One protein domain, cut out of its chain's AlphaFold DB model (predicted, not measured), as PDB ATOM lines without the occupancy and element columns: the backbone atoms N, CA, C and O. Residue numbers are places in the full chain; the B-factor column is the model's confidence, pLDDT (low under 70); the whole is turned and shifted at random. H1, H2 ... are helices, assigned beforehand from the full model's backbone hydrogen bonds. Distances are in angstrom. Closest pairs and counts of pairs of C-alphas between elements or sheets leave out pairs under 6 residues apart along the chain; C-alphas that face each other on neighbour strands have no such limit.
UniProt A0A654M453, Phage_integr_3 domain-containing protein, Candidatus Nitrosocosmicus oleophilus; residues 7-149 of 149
ATOM      1  N   ALA A   7     150.120 204.767 183.091       88.06
ATOM      2  CA  ALA A   7     149.155 203.758 182.652       88.06
ATOM      3  C   ALA A   7     149.520 203.151 181.284       88.06
ATOM      4  O   ALA A   7     149.474 201.938 181.115       88.06
ATOM      5  N   GLU A   8     149.952 203.981 180.331       89.69
ATOM      6  CA  GLU A   8     150.356 203.546 178.988       89.69
ATOM      7  C   GLU A   8     151.619 202.674 179.035       89.69
ATOM      8  O   GLU A   8     151.728 201.713 178.277       89.69
ATOM      9  N   THR A   9     152.559 202.984 179.937       90.62
ATOM     10  CA  THR A   9     153.750 202.166 180.192       90.62
ATOM     11  C   THR A   9     153.356 200.768 180.654       90.62
ATOM     12  O   THR A   9     153.899 199.797 180.141       90.62
ATOM     13  N   LEU A  10     152.406 200.653 181.587       90.12
ATOM     14  CA  LEU A  10     151.963 199.355 182.104       90.12
ATOM     15  C   LEU A  10     151.176 198.557 181.060       90.12
ATOM     16  O   LEU A  10     151.400 197.361 180.919       90.12
ATOM     17  N   GLU A  11     150.310 199.214 180.283       89.12
ATOM     18  CA  GLU A  11     149.640 198.587 179.134       89.12
ATOM     19  C   GLU A  11     150.660 198.029 178.132       89.12
ATOM     20  O   GLU A  11     150.526 196.894 177.692       89.12
ATOM     21  N   SER A  12     151.701 198.807 177.821       89.62
ATOM     22  CA  SER A  12     152.782 198.396 176.918       89.62
ATOM     23  C   SER A  12     153.584 197.229 177.491       89.62
ATOM     24  O   SER A  12     153.861 196.263 176.794       89.62
ATOM     25  N   PHE A  13     153.918 197.290 178.779       89.06
ATOM     26  CA  PHE A  13     154.641 196.232 179.478       89.06
ATOM     27  C   PHE A  13     153.872 194.906 179.472       89.06
ATOM     28  O   PHE A  13     154.452 193.852 179.233       89.06
ATOM     29  N   ASN A  14     152.550 194.957 179.644       88.06
ATOM     30  CA  ASN A  14     151.695 193.774 179.587       88.06
ATOM     31  C   ASN A  14     151.612 193.135 178.190       88.06
ATOM     32  O   ASN A  14     151.272 191.961 178.104       88.06
ATOM     33  N   LEU A  15     151.917 193.880 177.121       87.19
ATOM     34  CA  LEU A  15     151.931 193.384 175.739       87.19
ATOM     35  C   LEU A  15     153.270 192.765 175.321       87.19
ATOM     36  O   LEU A  15     153.396 192.297 174.190       87.19
ATOM     37  N   LEU A  16     154.296 192.807 176.177       85.56
ATOM     38  CA  LEU A  16     155.625 192.338 175.797       85.56
ATOM     39  C   LEU A  16     155.648 190.818 175.556       85.56
ATOM     40  O   LEU A  16     154.955 190.076 176.259       85.56
ATOM     41  N   PRO A  17     156.473 190.334 174.603       70.75
ATOM     42  CA  PRO A  17     156.441 188.939 174.146       70.75
ATOM     43  C   PRO A  17     156.678 187.886 175.235       70.75
ATOM     44  O   PRO A  17     156.228 186.753 175.093       70.75
ATOM     45  N   ILE A  18     157.360 188.258 176.323       75.12
ATOM     46  CA  ILE A  18     157.608 187.399 177.493       75.12
ATOM     47  C   ILE A  18     156.287 186.939 178.138       75.12
ATOM     48  O   ILE A  18     156.224 185.859 178.711       75.12
ATOM     49  N   ARG A  19     155.210 187.726 177.999       64.81
ATOM     50  CA  ARG A  19     153.886 187.454 178.590       64.81
ATOM     51  C   ARG A  19     152.930 186.777 177.633       64.81
ATOM     52  O   ARG A  19     152.192 185.873 178.015       64.81
ATOM     53  N   GLU A  20     152.935 187.223 176.386       63.47
ATOM     54  CA  GLU A  20     152.172 186.597 175.323       63.47
ATOM     55  C   GLU A  20     153.099 186.388 174.124       63.47
ATOM     56  O   GLU A  20     153.403 187.351 173.420       63.47
ATOM     57  N   PRO A  21     153.486 185.140 173.791       58.09
ATOM     58  CA  PRO A  21     154.271 184.856 172.584       58.09
ATOM     59  C   PRO A  21     153.531 185.213 171.278       58.09
ATOM     60  O   PRO A  21     154.034 184.996 170.174       58.09
ATOM     61  N   LYS A  22     152.319 185.773 171.374       53.69
ATOM     62  CA  LYS A  22     151.548 186.292 170.255       53.69
ATOM     63  C   LYS A  22     151.936 187.741 169.941       53.69
ATOM     64  O   LYS A  22     151.583 188.661 170.662       53.69
ATOM     65  N   LYS A  23     152.445 187.878 168.710       60.62
ATOM     66  CA  LYS A  23     152.390 189.041 167.803       60.62
ATOM     67  C   LYS A  23     153.422 190.127 168.062       60.62
ATOM     68  O   LYS A  23     153.237 190.917 168.969       60.62
ATOM     69  N   GLU A  24     154.424 190.181 167.178       76.62
ATOM     70  CA  GLU A  24     154.961 191.354 166.441       76.62
ATOM     71  C   GLU A  24     155.046 192.725 167.150       76.62
ATOM     72  O   GLU A  24     155.162 193.750 166.487       76.62
ATOM     73  N   TYR A  25     154.963 192.784 168.476       88.19
ATOM     74  CA  TYR A  25     154.892 194.024 169.234       88.19
ATOM     75  C   TYR A  25     156.277 194.618 169.419       88.19
ATOM     76  O   TYR A  25     156.458 195.817 169.254       88.19
ATOM     77  N   LEU A  26     157.253 193.764 169.714       89.44
ATOM     78  CA  LEU A  26     158.660 194.089 169.578       89.44
ATOM     79  C   LEU A  26     159.064 193.843 168.118       89.44
ATOM     80  O   LEU A  26     158.808 192.765 167.573       89.44
ATOM     81  N   SER A  27     159.674 194.843 167.486       88.31
ATOM     82  CA  SER A  27     160.208 194.746 166.127       88.31
ATOM     83  C   SER A  27     161.225 193.600 166.006       88.31
ATOM     84  O   SER A  27     161.823 193.165 166.991       88.31
ATOM     85  N   LYS A  28     161.441 193.084 164.787       86.56
ATOM     86  CA  LYS A  28     162.311 191.908 164.548       86.56
ATOM     87  C   LYS A  28     163.760 192.121 164.980       86.56
ATOM     88  O   LYS A  28     164.408 191.189 165.436       86.56
ATOM     89  N   ASP A  29     164.250 193.342 164.827       86.75
ATOM     90  CA  ASP A  29     165.566 193.778 165.294       86.75
ATOM     91  C   ASP A  29     165.606 194.069 166.806       86.75
ATOM     92  O   ASP A  29     166.643 194.467 167.318       86.75
ATOM     93  N   ARG A  30     164.490 193.871 167.524       86.88
ATOM     94  CA  ARG A  30     164.307 194.117 168.965       86.88
ATOM     95  C   ARG A  30     164.494 195.568 169.393       86.88
ATOM     96  O   ARG A  30     164.625 195.888 170.570       86.88
ATOM     97  N   LYS A  31     164.436 196.476 168.427       89.12
ATOM     98  CA  LYS A  31     164.721 197.888 168.622       89.12
ATOM     99  C   LYS A  31     163.489 198.672 169.104       89.12
ATOM    100  O   LYS A  31     163.591 199.588 169.918       89.12
ATOM    101  N   VAL A  32     162.298 198.374 168.619       90.69
ATOM    102  CA  VAL A  32     161.152 199.271 168.788       90.69
ATOM    103  C   VAL A  32     159.931 198.494 169.255       90.69
ATOM    104  O   VAL A  32     159.659 197.406 168.761       90.69
ATOM    105  N   LEU A  33     159.168 199.072 170.187       91.62
ATOM    106  CA  LEU A  33     157.793 198.643 170.442       91.62
ATOM    107  C   LEU A  33     156.862 199.311 169.438       91.62
ATOM    108  O   LEU A  33     156.762 200.537 169.396       91.62
ATOM    109  N   GLU A  34     156.169 198.508 168.645       90.88
ATOM    110  CA  GLU A  34     155.319 198.912 167.531       90.88
ATOM    111  C   GLU A  34     153.859 199.067 167.983       90.88
ATOM    112  O   GLU A  34     152.964 198.296 167.631       90.88
ATOM    113  N   HIS A  35     153.592 200.105 168.783       90.38
ATOM    114  CA  HIS A  35     152.260 200.390 169.341       90.38
ATOM    115  C   HIS A  35     151.157 200.536 168.296       90.38
ATOM    116  O   HIS A  35     149.996 200.237 168.579       90.38
ATOM    117  N   PHE A  36     151.504 200.973 167.086       87.44
ATOM    118  CA  PHE A  36     150.560 201.089 165.977       87.44
ATOM    119  C   PHE A  36     149.922 199.747 165.575       87.44
ATOM    120  O   PHE A  36     148.835 199.762 165.001       87.44
ATOM    121  N   ARG A  37     150.532 198.597 165.908       87.06
ATOM    122  CA  ARG A  37     149.926 197.268 165.693       87.06
ATOM    123  C   ARG A  37     148.780 196.957 166.654       87.06
ATOM    124  O   ARG A  37     147.970 196.076 166.375       87.06
ATOM    125  N   PHE A  38     148.679 197.699 167.758       88.38
ATOM    126  CA  PHE A  38     147.662 197.529 168.797       88.38
ATOM    127  C   PHE A  38     146.853 198.826 168.979       88.38
ATOM    128  O   PHE A  38     146.839 199.418 170.065       88.38
ATOM    129  N   PRO A  39     146.160 199.306 167.925       85.75
ATOM    130  CA  PRO A  39     145.521 200.621 167.919       85.75
ATOM    131  C   PRO A  39     144.450 200.779 169.007       85.75
ATOM    132  O   PRO A  39     144.348 201.845 169.603       85.75
ATOM    133  N   SER A  40     143.700 199.723 169.340       86.31
ATOM    134  CA  SER A  40     142.685 199.752 170.409       86.31
ATOM    135  C   SER A  40     143.268 200.061 171.796       86.31
ATOM    136  O   SER A  40     142.582 200.619 172.656       86.31
ATOM    137  N   ILE A  41     144.544 199.734 172.006       84.38
ATOM    138  CA  ILE A  41     145.269 199.976 173.254       84.38
ATOM    139  C   ILE A  41     145.996 201.320 173.170       84.38
ATOM    140  O   ILE A  41     145.859 202.158 174.066       84.38
ATOM    141  N   SER A  42     146.736 201.559 172.084       82.62
ATOM    142  CA  SER A  42     147.716 202.648 172.013       82.62
ATOM    143  C   SER A  42     147.315 203.886 171.211       82.62
ATOM    144  O   SER A  42     147.955 204.928 171.365       82.62
ATOM    145  N   LEU A  43     146.232 203.819 170.430       82.50
ATOM    146  CA  LEU A  43     145.731 204.910 169.593       82.50
ATOM    147  C   LEU A  43     144.263 205.224 169.941       82.50
ATOM    148  O   LEU A  43     143.320 204.700 169.356       82.50
ATOM    149  N   ARG A  44     144.060 206.125 170.907       76.56
ATOM    150  CA  ARG A  44     142.753 206.692 171.288       76.56
ATOM    151  C   ARG A  44     142.677 208.168 170.895       76.56
ATOM    152  O   ARG A  44     143.664 208.771 170.487       76.56
ATOM    153  N   ARG A  45     141.513 208.802 171.086       71.25
ATOM    154  CA  ARG A  45     141.303 210.227 170.746       71.25
ATOM    155  C   ARG A  45     142.406 211.145 171.298       71.25
ATOM    156  O   ARG A  45     142.874 212.032 170.591       71.25
ATOM    157  N   THR A  46     142.825 210.909 172.541       70.25
ATOM    158  CA  THR A  46     143.815 211.718 173.276       70.25
ATOM    159  C   THR A  46     145.182 211.047 173.442       70.25
ATOM    160  O   THR A  46     146.157 211.735 173.736       70.25
ATOM    161  N   LYS A  47     145.267 209.725 173.252       77.38
ATOM    162  CA  LYS A  47     146.495 208.927 173.358       77.38
ATOM    163  C   LYS A  47     146.938 208.540 171.957       77.38
ATOM    164  O   LYS A  47     146.256 207.739 171.330       77.38
ATOM    165  N   LYS A  48     148.043 209.091 171.456       84.25
ATOM    166  CA  LYS A  48     148.548 208.754 170.116       84.25
ATOM    167  C   LYS A  48     150.009 208.333 170.196       84.25
ATOM    168  O   LYS A  48     150.898 209.053 169.754       84.25
ATOM    169  N   THR A  49     150.234 207.183 170.825       87.25
ATOM    170  CA  THR A  49     151.561 206.584 170.968       87.25
ATOM    171  C   THR A  49     151.772 205.586 169.839       87.25
ATOM    172  O   THR A  49     151.044 204.601 169.749       87.25
ATOM    173  N   PHE A  50     152.755 205.842 168.977       88.12
ATOM    174  CA  PHE A  50     153.020 205.010 167.797       88.12
ATOM    175  C   PHE A  50     154.173 204.036 168.005       88.12
ATOM    176  O   PHE A  50     154.066 202.880 167.605       88.12
ATOM    177  N   ILE A  51     155.248 204.498 168.645       90.38
ATOM    178  CA  ILE A  51     156.450 203.705 168.897       90.38
ATOM    179  C   ILE A  51     157.051 204.006 170.275       90.38
ATOM    180  O   ILE A  51     156.838 205.086 170.829       90.38
ATOM    181  N   SER A  52     157.815 203.066 170.822       92.69
ATOM    182  CA  SER A  52     158.771 203.332 171.903       92.69
ATOM    183  C   SER A  52     160.114 202.712 171.564       92.69
ATOM    184  O   SER A  52     160.168 201.592 171.066       92.69
ATOM    185  N   ILE A  53     161.189 203.447 171.828       93.12
ATOM    186  CA  ILE A  53     162.553 202.988 171.570       93.12
ATOM    187  C   ILE A  53     163.007 202.112 172.738       93.12
ATOM    188  O   ILE A  53     162.837 202.489 173.898       93.12
ATOM    189  N   MET A  54     163.573 200.956 172.402       91.06
ATOM    190  CA  MET A  54     164.130 199.970 173.324       91.06
ATOM    191  C   MET A  54     165.647 199.900 173.153       91.06
ATOM    192  O   MET A  54     166.144 199.960 172.023       91.06
ATOM    193  N   ASN A  55     166.363 199.758 174.261       90.81
ATOM    194  CA  ASN A  55     167.765 199.352 174.312       90.81
ATOM    195  C   ASN A  55     167.873 198.032 175.100       90.81
ATOM    196  O   ASN A  55     166.882 197.581 175.683       90.81
ATOM    197  N   GLU A  56     169.061 197.432 175.113       90.31
ATOM    198  CA  GLU A  56     169.293 196.157 175.804       90.31
ATOM    199  C   GLU A  56     169.010 196.257 177.306       90.31
ATOM    200  O   GLU A  56     168.376 195.366 177.857       90.31
ATOM    201  N   ASP A  57     169.343 197.378 177.952       91.06
ATOM    202  CA  ASP A  57     169.084 197.573 179.386       91.06
ATOM    203  C   ASP A  57     167.587 197.478 179.720       91.06
ATOM    204  O   ASP A  57     167.178 196.807 180.666       91.06
ATOM    205  N   ILE A  58     166.732 198.116 178.909       90.12
ATOM    206  CA  ILE A  58     165.278 198.020 179.077       90.12
ATOM    207  C   ILE A  58     164.807 196.585 178.827       90.12
ATOM    208  O   ILE A  58     163.926 196.116 179.545       90.12
ATOM    209  N   LEU A  59     165.335 195.910 177.804       88.88
ATOM    210  CA  LEU A  59     164.932 194.541 177.476       88.88
ATOM    211  C   LEU A  59     165.299 193.572 178.601       88.88
ATOM    212  O   LEU A  59     164.427 192.822 179.034       88.88
ATOM    213  N   ASN A  60     166.517 193.663 179.130       89.44
ATOM    214  CA  ASN A  60     166.994 192.843 180.240       89.44
ATOM    215  C   ASN A  60     166.118 193.034 181.483       89.44
ATOM    216  O   ASN A  60     165.636 192.059 182.047       89.44
ATOM    217  N   LEU A  61     165.787 194.282 181.845       87.38
ATOM    218  CA  LEU A  61     164.885 194.561 182.975       87.38
ATOM    219  C   LEU A  61     163.495 193.936 182.803       87.38
ATOM    220  O   LEU A  61     162.855 193.550 183.781       87.38
ATOM    221  N   VAL A  62     162.989 193.881 181.570       86.44
ATOM    222  CA  VAL A  62     161.712 193.224 181.287       86.44
ATOM    223  C   VAL A  62     161.876 191.709 181.362       86.44
ATOM    224  O   VAL A  62     161.004 191.058 181.919       86.44
ATOM    225  N   GLU A  63     162.949 191.138 180.822       85.19
ATOM    226  CA  GLU A  63     163.199 189.690 180.851       85.19
ATOM    227  C   GLU A  63     163.410 189.163 182.277       85.19
ATOM    228  O   GLU A  63     162.886 188.106 182.615       85.19
ATOM    229  N   GLU A  64     164.080 189.925 183.140       86.25
ATOM    230  CA  GLU A  64     164.358 189.546 184.531       86.25
ATOM    231  C   GLU A  64     163.144 189.672 185.468       86.25
ATOM    232  O   GLU A  64     163.052 188.967 186.475       86.25
ATOM    233  N   HIS A  65     162.213 190.586 185.176       80.94
ATOM    234  CA  HIS A  65     161.111 190.945 186.087       80.94
ATOM    235  C   HIS A  65     159.720 190.868 185.431       80.94
ATOM    236  O   HIS A  65     158.731 191.407 185.938       80.94
ATOM    237  N   GLY A  66     159.638 190.216 184.272       76.19
ATOM    238  CA  GLY A  66     158.527 190.288 183.328       76.19
ATOM    239  C   GLY A  66     157.317 189.415 183.617       76.19
ATOM    240  O   GLY A  66     156.381 189.459 182.820       76.19
ATOM    241  N   ASP A  67     157.255 188.688 184.730       77.06
ATOM    242  CA  ASP A  67     156.278 187.598 184.882       77.06
ATOM    243  C   ASP A  67     154.883 188.029 185.387       77.06
ATOM    244  O   ASP A  67     153.886 187.368 185.098       77.06
ATOM    245  N   GLU A  68     154.748 189.153 186.104       80.69
ATOM    246  CA  GLU A  68     153.462 189.531 186.727       80.69
ATOM    247  C   GLU A  68     152.655 190.579 185.940       80.69
ATOM    248  O   GLU A  68     153.095 191.719 185.793       80.69
ATOM    249  N   VAL A  69     151.411 190.288 185.537       83.62
ATOM    250  CA  VAL A  69     150.495 191.308 184.977       83.62
ATOM    251  C   VAL A  69     150.326 192.496 185.932       83.62
ATOM    252  O   VAL A  69     149.760 192.367 187.027       83.62
ATOM    253  N   LEU A  70     150.768 193.674 185.477       86.50
ATOM    254  CA  LEU A  70     150.744 194.902 186.263       86.50
ATOM    255  C   LEU A  70     149.551 195.762 185.866       86.50
ATOM    256  O   LEU A  70     149.240 195.942 184.691       86.50
ATOM    257  N   ASN A  71     148.914 196.367 186.858       88.94
ATOM    258  CA  ASN A  71     148.018 197.492 186.643       88.94
ATOM    259  C   ASN A  71     148.451 198.646 187.552       88.94
ATOM    260  O   ASN A  71     149.240 198.460 188.480       88.94
ATOM    261  N   TYR A  72     147.968 199.847 187.253       89.94
ATOM    262  CA  TYR A  72     148.418 201.054 187.940       89.94
ATOM    263  C   TYR A  72     148.196 200.987 189.456       89.94
ATOM    264  O   TYR A  72     149.085 201.360 190.218       89.94
ATOM    265  N   ASP A  73     147.047 200.464 189.888       91.38
ATOM    266  CA  ASP A  73     146.711 200.368 191.306       91.38
ATOM    267  C   ASP A  73     147.581 199.362 192.046       91.38
ATOM    268  O   ASP A  73     148.032 199.671 193.142       91.38
ATOM    269  N   LYS A  74     147.888 198.207 191.447       90.12
ATOM    270  CA  LYS A  74     148.835 197.244 192.023       90.12
ATOM    271  C   LYS A  74     150.177 197.909 192.305       90.12
ATOM    272  O   LYS A  74     150.654 197.851 193.432       90.12
ATOM    273  N   VAL A  75     150.756 198.584 191.309       90.75
ATOM    274  CA  VAL A  75     152.064 199.237 191.467       90.75
ATOM    275  C   VAL A  75     151.984 200.345 192.520       90.75
ATOM    276  O   VAL A  75     152.816 200.392 193.422       90.75
ATOM    277  N   ARG A  76     150.956 201.202 192.464       93.38
ATOM    278  CA  ARG A  76     150.754 202.278 193.447       93.38
ATOM    279  C   ARG A  76     150.630 201.735 194.874       93.38
ATOM    280  O   ARG A  76     151.317 202.220 195.767       93.38
ATOM    281  N   LEU A  77     149.783 200.727 195.079       93.94
ATOM    282  CA  LEU A  77     149.546 200.121 196.389       93.94
ATOM    283  C   LEU A  77     150.797 199.426 196.931       93.94
ATOM    284  O   LEU A  77     151.030 199.465 198.135       93.94
ATOM    285  N   THR A  78     151.621 198.820 196.072       93.19
ATOM    286  CA  THR A  78     152.909 198.246 196.485       93.19
ATOM    287  C   THR A  78     153.847 199.320 197.037       93.19
ATOM    288  O   THR A  78     154.409 199.134 198.113       93.19
ATOM    289  N   PHE A  79     153.965 200.472 196.370       93.69
ATOM    290  CA  PHE A  79     154.757 201.597 196.889       93.69
ATOM    291  C   PHE A  79     154.210 202.109 198.227       93.69
ATOM    292  O   PHE A  79     154.978 202.310 199.165       93.69
ATOM    293  N   GLU A  80     152.888 202.261 198.343       93.94
ATOM    294  CA  GLU A  80     152.237 202.715 199.579       93.94
ATOM    295  C   GLU A  80     152.479 201.755 200.753       93.94
ATOM    296  O   GLU A  80     152.847 202.201 201.840       93.94
ATOM    297  N   ARG A  81     152.339 200.442 200.530       95.88
ATOM    298  CA  ARG A  81     152.606 199.400 201.540       95.88
ATOM    299  C   ARG A  81     154.061 199.378 201.994       95.88
ATOM    300  O   ARG A  81     154.322 199.089 203.155       95.88
ATOM    301  N   ASN A  82     154.983 199.721 201.101       95.50
ATOM    302  CA  ASN A  82     156.409 199.812 201.402       95.50
ATOM    303  C   ASN A  82     156.819 201.187 201.960       95.50
ATOM    304  O   ASN A  82     158.009 201.459 202.092       95.50
ATOM    305  N   HIS A  83     155.859 202.072 202.262       93.94
ATOM    306  CA  HIS A  83     156.096 203.446 202.722       93.94
ATOM    307  C   HIS A  83     156.976 204.278 201.772       93.94
ATOM    308  O   HIS A  83     157.675 205.205 202.185       93.94
ATOM    309  N   GLN A  84     156.916 203.972 200.476       94.50
ATOM    310  CA  GLN A  84     157.642 204.675 199.431       94.50
ATOM    311  C   GLN A  84     156.730 205.651 198.691       94.50
ATOM    312  O   GLN A  84     155.550 205.406 198.440       94.50
ATOM    313  N   LYS A  85     157.298 206.790 198.297       91.56
ATOM    314  CA  LYS A  85     156.579 207.798 197.518       91.56
ATOM    315  C   LYS A  85     156.446 207.346 196.064       91.56
ATOM    316  O   LYS A  85     157.434 207.032 195.406       91.56
ATOM    317  N   PHE A  86     155.224 207.372 195.543       89.62
ATOM    318  CA  PHE A  86     154.929 206.938 194.182       89.62
ATOM    319  C   PHE A  86     155.059 208.088 193.171       89.62
ATOM    320  O   PHE A  86     154.135 208.867 192.941       89.62
ATOM    321  N   TYR A  87     156.234 208.197 192.551       89.81
ATOM    322  CA  TYR A  87     156.629 209.329 191.704       89.81
ATOM    323  C   TYR A  87     156.625 209.036 190.197       89.81
ATOM    324  O   TYR A  87     157.379 209.633 189.432       89.81
ATOM    325  N   MET A  88     155.721 208.174 189.726       87.00
ATOM    326  CA  MET A  88     155.697 207.735 188.322       87.00
ATOM    327  C   MET A  88     155.502 208.862 187.295       87.00
ATOM    328  O   MET A  88     155.941 208.749 186.150       87.00
ATOM    329  N   SER A  89     154.875 209.979 187.677       86.19
ATOM    330  CA  SER A  89     154.746 211.146 186.795       86.19
ATOM    331  C   SER A  89     156.092 211.823 186.499       86.19
ATOM    332  O   SER A  89     156.251 212.424 185.432       86.19
ATOM    333  N   TYR A  90     157.079 211.697 187.394       91.62
ATOM    334  CA  TYR A  90     158.420 212.238 187.191       91.62
ATOM    335  C   TYR A  90     159.225 211.442 186.169       91.62
ATOM    336  O   TYR A  90     159.998 212.057 185.446       91.62
ATOM    337  N   CYS A  91     158.991 210.136 186.004       91.88
ATOM    338  CA  CYS A  91     159.707 209.321 185.013       91.88
ATOM    339  C   CYS A  91     159.611 209.915 183.599       91.88
ATOM    340  O   CYS A  91     160.595 209.987 182.866       91.88
ATOM    341  N   ARG A  92     158.425 210.414 183.231       91.88
ATOM    342  CA  ARG A  92     158.199 211.091 181.950       91.88
ATOM    343  C   ARG A  92     158.921 212.438 181.852       91.88
ATOM    344  O   ARG A  92     159.388 212.799 180.774       91.88
ATOM    345  N   LYS A  93     158.992 213.192 182.954       93.75
ATOM    346  CA  LYS A  93     159.710 214.476 183.012       93.75
ATOM    347  C   LYS A  93     161.213 214.256 182.887       93.75
ATOM    348  O   LYS A  93     161.821 214.883 182.038       93.75
ATOM    349  N   ILE A  94     161.769 213.318 183.655       95.12
ATOM    350  CA  ILE A  94     163.186 212.936 183.617       95.12
ATOM    351  C   ILE A  94     163.576 212.528 182.197       95.12
ATOM    352  O   ILE A  94     164.520 213.086 181.655       95.12
ATOM    353  N   PHE A  95     162.796 211.651 181.558       95.25
ATOM    354  CA  PHE A  95     163.023 211.251 180.167       95.25
ATOM    355  C   PHE A  95     163.061 212.449 179.205       95.25
ATOM    356  O   PHE A  95     163.991 212.577 178.416       95.25
ATOM    357  N   ALA A  96     162.062 213.339 179.267       94.81
ATOM    358  CA  ALA A  96     162.002 214.503 178.381       94.81
ATOM    359  C   ALA A  96     163.157 215.478 178.627       94.81
ATOM    360  O   ALA A  96     163.789 215.923 177.675       94.81
ATOM    361  N   THR A  97     163.431 215.801 179.892       96.38
ATOM    362  CA  THR A  97     164.508 216.714 180.277       96.38
ATOM    363  C   THR A  97     165.861 216.161 179.856       96.38
ATOM    364  O   THR A  97     166.648 216.885 179.259       96.38
ATOM    365  N   PHE A  98     166.109 214.875 180.106       96.38
ATOM    366  CA  PHE A  98     167.351 214.224 179.723       96.38
ATOM    367  C   PHE A  98     167.559 214.263 178.206       96.38
ATOM    368  O   PHE A  98     168.566 214.790 177.747       96.38
ATOM    369  N   LEU A  99     166.578 213.804 177.416       95.62
ATOM    370  CA  LEU A  99     166.699 213.831 175.955       95.62
ATOM    371  C   LEU A  99     166.848 215.256 175.412       95.62
ATOM    372  O   LEU A  99     167.611 215.473 174.474       95.62
ATOM    373  N   ARG A 100     166.170 216.241 176.012       96.06
ATOM    374  CA  ARG A 100     166.312 217.638 175.594       96.06
ATOM    375  C   ARG A 100     167.709 218.184 175.883       96.06
ATOM    376  O   ARG A 100     168.271 218.850 175.019       96.06
ATOM    377  N   ASN A 101     168.268 217.896 177.057       96.44
ATOM    378  CA  ASN A 101     169.636 218.288 177.420       96.44
ATOM    379  C   ASN A 101     170.677 217.614 176.518       96.44
ATOM    380  O   ASN A 101     171.715 218.190 176.222       96.44
ATOM    381  N   GLU A 102     170.346 216.427 176.025       95.62
ATOM    382  CA  GLU A 102     171.106 215.681 175.032       95.62
ATOM    383  C   GLU A 102     170.896 216.179 173.589       95.62
ATOM    384  O   GLU A 102     171.335 215.529 172.641       95.62
ATOM    385  N   GLY A 103     170.218 217.309 173.381       93.75
ATOM    386  CA  GLY A 103     170.041 217.912 172.057       93.75
ATOM    387  C   GLY A 103     168.970 217.249 171.189       93.75
ATOM    388  O   GLY A 103     168.910 217.512 169.993       93.75
ATOM    389  N   VAL A 104     168.105 216.401 171.755       92.19
ATOM    390  CA  VAL A 104     166.974 215.832 171.010       92.19
ATOM    391  C   VAL A 104     165.875 216.885 170.844       92.19
ATOM    392  O   VAL A 104     165.507 217.611 171.779       92.19
ATOM    393  N   GLU A 105     165.323 216.953 169.636       90.94
ATOM    394  CA  GLU A 105     164.263 217.900 169.304       90.94
ATOM    395  C   GLU A 105     162.968 217.626 170.068       90.94
ATOM    396  O   GLU A 105     162.565 216.477 170.275       90.94
ATOM    397  N   THR A 106     162.287 218.699 170.473       89.50
ATOM    398  CA  THR A 106     161.053 218.616 171.263       89.50
ATOM    399  C   THR A 106     159.957 217.862 170.518       89.50
ATOM    400  O   THR A 106     159.224 217.097 171.135       89.50
ATOM    401  N   GLU A 107     159.891 217.991 169.196       87.25
ATOM    402  CA  GLU A 107     158.971 217.268 168.323       87.25
ATOM    403  C   GLU A 107     159.176 215.752 168.406       87.25
ATOM    404  O   GLU A 107     158.205 214.996 168.469       87.25
ATOM    405  N   LEU A 108     160.437 215.305 168.431       88.44
ATOM    406  CA  LEU A 108     160.775 213.891 168.562       88.44
ATOM    407  C   LEU A 108     160.443 213.384 169.965       88.44
ATOM    408  O   LEU A 108     159.856 212.314 170.108       88.44
ATOM    409  N   ILE A 109     160.758 214.170 170.995       91.62
ATOM    410  CA  ILE A 109     160.415 213.841 172.382       91.62
ATOM    411  C   ILE A 109     158.895 213.718 172.525       91.62
ATOM    412  O   ILE A 109     158.406 212.711 173.030       91.62
ATOM    413  N   ASP A 110     158.131 214.697 172.049       89.12
ATOM    414  CA  ASP A 110     156.674 214.674 172.119       89.12
ATOM    415  C   ASP A 110     156.096 213.470 171.365       89.12
ATOM    416  O   ASP A 110     155.238 212.778 171.924       89.12
ATOM    417  N   LEU A 111     156.622 213.145 170.176       87.31
ATOM    418  CA  LEU A 111     156.238 211.949 169.421       87.31
ATOM    419  C   LEU A 111     156.451 210.663 170.234       87.31
ATOM    420  O   LEU A 111     155.518 209.870 170.377       87.31
ATOM    421  N   LEU A 112     157.650 210.467 170.795       90.31
ATOM    422  CA  LEU A 112     157.986 209.288 171.612       90.31
ATOM    423  C   LEU A 112     157.112 209.189 172.855       90.31
ATOM    424  O   LEU A 112     156.752 208.106 173.311       90.31
ATOM    425  N   GLN A 113     156.728 210.338 173.391       91.00
ATOM    426  CA  GLN A 113     155.853 210.412 174.534       91.00
ATOM    427  C   GLN A 113     154.350 210.344 174.176       91.00
ATOM    428  O   GLN A 113     153.497 210.537 175.054       91.00
ATOM    429  N   GLY A 114     153.988 210.113 172.911       87.00
ATOM    430  CA  GLY A 114     152.596 210.010 172.462       87.00
ATOM    431  C   GLY A 114     151.810 211.326 172.518       87.00
ATOM    432  O   GLY A 114     150.588 211.322 172.709       87.00
ATOM    433  N   ARG A 115     152.505 212.467 172.420       83.06
ATOM    434  CA  ARG A 115     151.929 213.805 172.233       83.06
ATOM    435  C   ARG A 115     152.005 214.156 170.755       83.06
ATOM    436  O   ARG A 115     153.065 214.108 170.148       83.06
ATOM    437  N   ILE A 116     150.879 214.560 170.180       71.81
ATOM    438  CA  ILE A 116     150.892 215.168 168.852       71.81
ATOM    439  C   ILE A 116     151.079 216.656 169.047       71.81
ATOM    440  O   ILE A 116     150.188 217.326 169.572       71.81
ATOM    441  N   ALA A 117     152.233 217.157 168.622       60.62
ATOM    442  CA  ALA A 117     152.453 218.585 168.552       60.62
ATOM    443  C   ALA A 117     151.365 219.217 167.666       60.62
ATOM    444  O   ALA A 117     151.038 218.728 166.581       60.62
ATOM    445  N   ASN A 118     150.790 220.328 168.126       57.56
ATOM    446  CA  ASN A 118     149.858 221.116 167.319       57.56
ATOM    447  C   ASN A 118     150.561 221.868 166.179       57.56
ATOM    448  O   ASN A 118     149.888 222.537 165.397       57.56
ATOM    449  N   SER A 119     151.890 221.771 166.073       66.06
ATOM    450  CA  SER A 119     152.652 222.476 165.054       66.06
ATOM    451  C   SER A 119     152.361 221.918 163.658       66.06
ATOM    452  O   SER A 119     152.282 220.708 163.427       66.06
ATOM    453  N   ILE A 120     152.220 222.834 162.702       58.97
ATOM    454  CA  ILE A 120     152.060 222.523 161.277       58.97
ATOM    455  C   ILE A 120     153.266 221.709 160.781       58.97
ATOM    456  O   ILE A 120     153.094 220.780 159.996       58.97
ATOM    457  N   PHE A 121     154.467 221.994 161.302       62.75
ATOM    458  CA  PHE A 121     155.694 221.266 160.977       62.75
ATOM    459  C   PHE A 121     155.567 219.759 161.228       62.75
ATOM    460  O   PHE A 121     155.796 218.961 160.320       62.75
ATOM    461  N   VAL A 122     155.111 219.358 162.419       61.75
ATOM    462  CA  VAL A 122     154.943 217.935 162.754       61.75
ATOM    463  C   VAL A 122     153.838 217.282 161.931       61.75
ATOM    464  O   VAL A 122     153.958 216.120 161.556       61.75
ATOM    465  N   ARG A 123     152.776 218.023 161.600       61.75
ATOM    466  CA  ARG A 123     151.651 217.494 160.816       61.75
ATOM    467  C   ARG A 123     151.971 217.285 159.336       61.75
ATOM    468  O   ARG A 123     151.413 216.369 158.742       61.75
ATOM    469  N   HIS A 124     152.815 218.128 158.745       56.06
ATOM    470  CA  HIS A 124     153.003 218.163 157.291       56.06
ATOM    471  C   HIS A 124     154.416 217.800 156.822       56.06
ATOM    472  O   HIS A 124     154.565 217.340 155.693       56.06
ATOM    473  N   TYR A 125     155.442 217.965 157.661       60.59
ATOM    474  CA  TYR A 125     156.842 217.923 157.219       60.59
ATOM    475  C   TYR A 125     157.723 216.954 158.008       60.59
ATOM    476  O   TYR A 125     158.730 216.482 157.486       60.59
ATOM    477  N   TYR A 126     157.362 216.626 159.248       67.50
ATOM    478  CA  TYR A 126     158.215 215.804 160.095       67.50
ATOM    479  C   TYR A 126     158.186 214.324 159.692       67.50
ATOM    480  O   TYR A 126     157.199 213.619 159.899       67.50
ATOM    481  N   ARG A 127     159.301 213.851 159.132       69.69
ATOM    482  CA  ARG A 127     159.573 212.441 158.830       69.69
ATOM    483  C   ARG A 127     160.888 212.061 159.518       69.69
ATOM    484  O   ARG A 127     161.943 212.340 158.955       69.69
ATOM    485  N   PRO A 128     160.851 211.544 160.759       67.69
ATOM    486  CA  PRO A 128     162.072 211.199 161.473       67.69
ATOM    487  C   PRO A 128     162.812 210.087 160.731       67.69
ATOM    488  O   PRO A 128     162.212 209.079 160.365       67.69
ATOM    489  N   ASP A 129     164.109 210.293 160.517       76.81
ATOM    490  CA  ASP A 129     165.006 209.256 160.021       76.81
ATOM    491  C   ASP A 129     165.244 208.206 161.119       76.81
ATOM    492  O   ASP A 129     165.320 208.537 162.306       76.81
ATOM    493  N   MET A 130     165.367 206.942 160.720       72.38
ATOM    494  CA  MET A 130     165.605 205.815 161.622       72.38
ATOM    495  C   MET A 130     166.970 205.923 162.315       72.38
ATOM    496  O   MET A 130     167.101 205.459 163.445       72.38
ATOM    497  N   SER A 131     167.949 206.598 161.699       80.62
ATOM    498  CA  SER A 131     169.256 206.903 162.310       80.62
ATOM    499  C   SER A 131     169.125 207.614 163.665       80.62
ATOM    500  O   SER A 131     169.807 207.265 164.628       80.62
ATOM    501  N   LYS A 132     168.149 208.524 163.797       83.88
ATOM    502  CA  LYS A 132     167.868 209.226 165.058       83.88
ATOM    503  C   LYS A 132     167.437 208.282 166.178       83.88
ATOM    504  O   LYS A 132     167.591 208.614 167.349       83.88
ATOM    505  N   PHE A 133     166.858 207.122 165.858       87.00
ATOM    506  CA  PHE A 133     166.449 206.164 166.887       87.00
ATOM    507  C   PHE A 133     167.646 205.431 167.482       87.00
ATOM    508  O   PHE A 133     167.612 205.118 168.672       87.00
ATOM    509  N   ASP A 134     168.691 205.189 166.690       89.19
ATOM    510  CA  ASP A 134     169.933 204.610 167.195       89.19
ATOM    511  C   ASP A 134     170.674 205.617 168.095       89.19
ATOM    512  O   ASP A 134     171.042 205.261 169.212       89.19
ATOM    513  N   GLU A 135     170.731 206.904 167.731       91.00
ATOM    514  CA  GLU A 135     171.256 207.951 168.633       91.00
ATOM    515  C   GLU A 135     170.478 208.032 169.958       91.00
ATOM    516  O   GLU A 135     171.044 208.232 171.037       91.00
ATOM    517  N   ILE A 136     169.148 207.883 169.901       91.81
ATOM    518  CA  ILE A 136     168.321 207.882 171.108       91.81
ATOM    519  C   ILE A 136     168.588 206.642 171.958       91.81
ATOM    520  O   ILE A 136     168.607 206.773 173.177       91.81
ATOM    521  N   ARG A 137     168.837 205.462 171.378       92.31
ATOM    522  CA  ARG A 137     169.222 204.283 172.173       92.31
ATOM    523  C   ARG A 137     170.455 204.533 173.016       92.31
ATOM    524  O   ARG A 137     170.430 204.242 174.205       92.31
ATOM    525  N   GLU A 138     171.504 205.074 172.406       93.19
ATOM    526  CA  GLU A 138     172.758 205.357 173.106       93.19
ATOM    527  C   GLU A 138     172.523 206.341 174.258       93.19
ATOM    528  O   GLU A 138     173.047 206.179 175.361       93.19
ATOM    529  N   LYS A 139     171.667 207.344 174.034       94.12
ATOM    530  CA  LYS A 139     171.206 208.257 175.088       94.12
ATOM    531  C   LYS A 139     170.441 207.507 176.187       94.12
ATOM    532  O   LYS A 139     170.657 207.796 177.359       94.12
ATOM    533  N   LEU A 140     169.577 206.547 175.852       93.50
ATOM    534  CA  LEU A 140     168.839 205.757 176.845       93.50
ATOM    535  C   LEU A 140     169.744 204.857 177.689       93.50
ATOM    536  O   LEU A 140     169.492 204.753 178.885       93.50
ATOM    537  N   THR A 141     170.802 204.280 177.116       92.94
ATOM    538  CA  THR A 141     171.809 203.539 177.894       92.94
ATOM    539  C   THR A 141     172.509 204.465 178.882       92.94
ATOM    540  O   THR A 141     172.519 204.191 180.074       92.94
ATOM    541  N   ARG A 142     172.934 205.659 178.447       93.12
ATOM    542  CA  ARG A 142     173.497 206.655 179.378       93.12
ATOM    543  C   ARG A 142     172.516 207.090 180.469       93.12
ATOM    544  O   ARG A 142     172.919 207.301 181.608       93.12
ATOM    545  N   LEU A 143     171.231 207.239 180.141       92.94
ATOM    546  CA  LEU A 143     170.204 207.533 181.143       92.94
ATOM    547  C   LEU A 143     170.070 206.394 182.154       92.94
ATOM    548  O   LEU A 143     169.918 206.667 183.338       92.94
ATOM    549  N   HIS A 144     170.094 205.144 181.694       92.00
ATOM    550  CA  HIS A 144     170.053 203.981 182.569       92.00
ATOM    551  C   HIS A 144     171.245 203.981 183.535       92.00
ATOM    552  O   HIS A 144     171.035 203.914 184.743       92.00
ATOM    553  N   ASP A 145     172.461 204.187 183.026       92.62
ATOM    554  CA  ASP A 145     173.673 204.239 183.848       92.62
ATOM    555  C   ASP A 145     173.584 205.325 184.930       92.62
ATOM    556  O   ASP A 145     173.932 205.092 186.083       92.62
ATOM    557  N   LEU A 146     173.048 206.508 184.606       91.75
ATOM    558  CA  LEU A 146     172.841 207.588 185.582       91.75
ATOM    559  C   LEU A 146     171.802 207.272 186.671       91.75
ATOM    560  O   LEU A 146     171.755 207.981 187.672       91.75
ATOM    561  N   LEU A 147     170.924 206.292 186.453       88.25
ATOM    562  CA  LEU A 147     169.880 205.904 187.407       88.25
ATOM    563  C   LEU A 147     170.293 204.729 188.300       88.25
ATOM    564  O   LEU A 147     169.670 204.539 189.344       88.25
ATOM    565  N   VAL A 148     171.270 203.929 187.866       86.50
ATOM    566  CA  VAL A 148     171.754 202.741 188.588       86.50
ATOM    567  C   VAL A 148     173.024 203.035 189.399       86.50
ATOM    568  O   VAL A 148     173.279 202.336 190.379       86.50
ATOM    569  N   ASN A 149     173.782 204.075 189.029       66.31
ATOM    570  CA  ASN A 149     174.886 204.627 189.828       66.31
ATOM    571  C   ASN A 149     174.384 205.502 190.986       66.31
ATOM    572  O   ASN A 149     175.028 205.468 192.060       66.31
TER     573      ASN A 149
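AT A GLANCE: This is residues 7 to 149 of the 149 residues of the protein "Phage_integr_3 domain-containing protein" of Candidatus Nitrosocosmicus oleophilus (UniProt A0A654M453). Four helices, H4, H5, H6 and H7, follow one another along the longest axis, from H4 at one end to H7 at the other, and the long H8 then folds back along part of that length. H5 and H6 pack together at a steep angle, while H1, H2, H3 and two long loops make up much of the rest, with few contacts between the helices. The printed part has 143 residues with eight named helices, H1 to H8 in that order, and no named strand; the class is all helix. It is compact, with a radius of gyration of the C-alphas of 15.7 A and spans of 47 by 35 by 30 A.

HOW THE PARTS SIT: H1, residues 7 to 14, is close to but not clearly touching H2, residues 39 to 42; their closest C-alphas, of Glu 11 and Ile 41, are 7.5 A apart. H1 and H4, residues 72 to 81, are also close but not clearly touching, about perpendicular at 82 degrees, with the closest C-alphas, of Ala 7 and Tyr 72, 6.0 A apart. H3, residues 56 to 65, is close to but not clearly touching H8, residues 131 to 148; their closest C-alphas, of Asp 57 and Thr 141, are 6.7 A apart. H5, residues 88 to 101, touches H6, residues 106 to 112, with its residues 96 to 100 alone; they run opposite ways at a steep tilt of 45 degrees, and their closest C-alphas, of Ala 96 and Ile 109, are 6.2 A apart. H5 and H8 only just touch, with 3 pairs of C-alphas within 8 A, the closest being Leu 99 and Lys 139 at 7.2 A. H7, residues 120 to 124, touches no helix. Every O i to N i+4 pair is within hydrogen-bond range in H1, H3, H4, H6, H7 and H8; in H5 it is 8 of 10, and H2 is too short for such a pair.

IN THESE COORDINATES: H1 begins at C-alpha 7, (149.155, 203.758, 182.652). H3 is 14.1 A long from first to last C-alpha, H4 14.3 A and H5 20.6 A, the last starting at C-alpha 88, (155.697, 207.735, 188.322). H8, the longest at 26.7 A, ends at C-alpha 148, (171.754, 202.741, 188.588).

THE WHOLE: The two C-alphas farthest apart, of Arg 81 and Tyr 125, are 48.2 A apart. The links H1 to H2 and H2 to H3 are long, and residues 32 to 33 pair antiparallel with residues 52 to 53. The printed part has no cut. The model's pLDDT is under 70 at residues 19 to 23, 117 to 128 and 149.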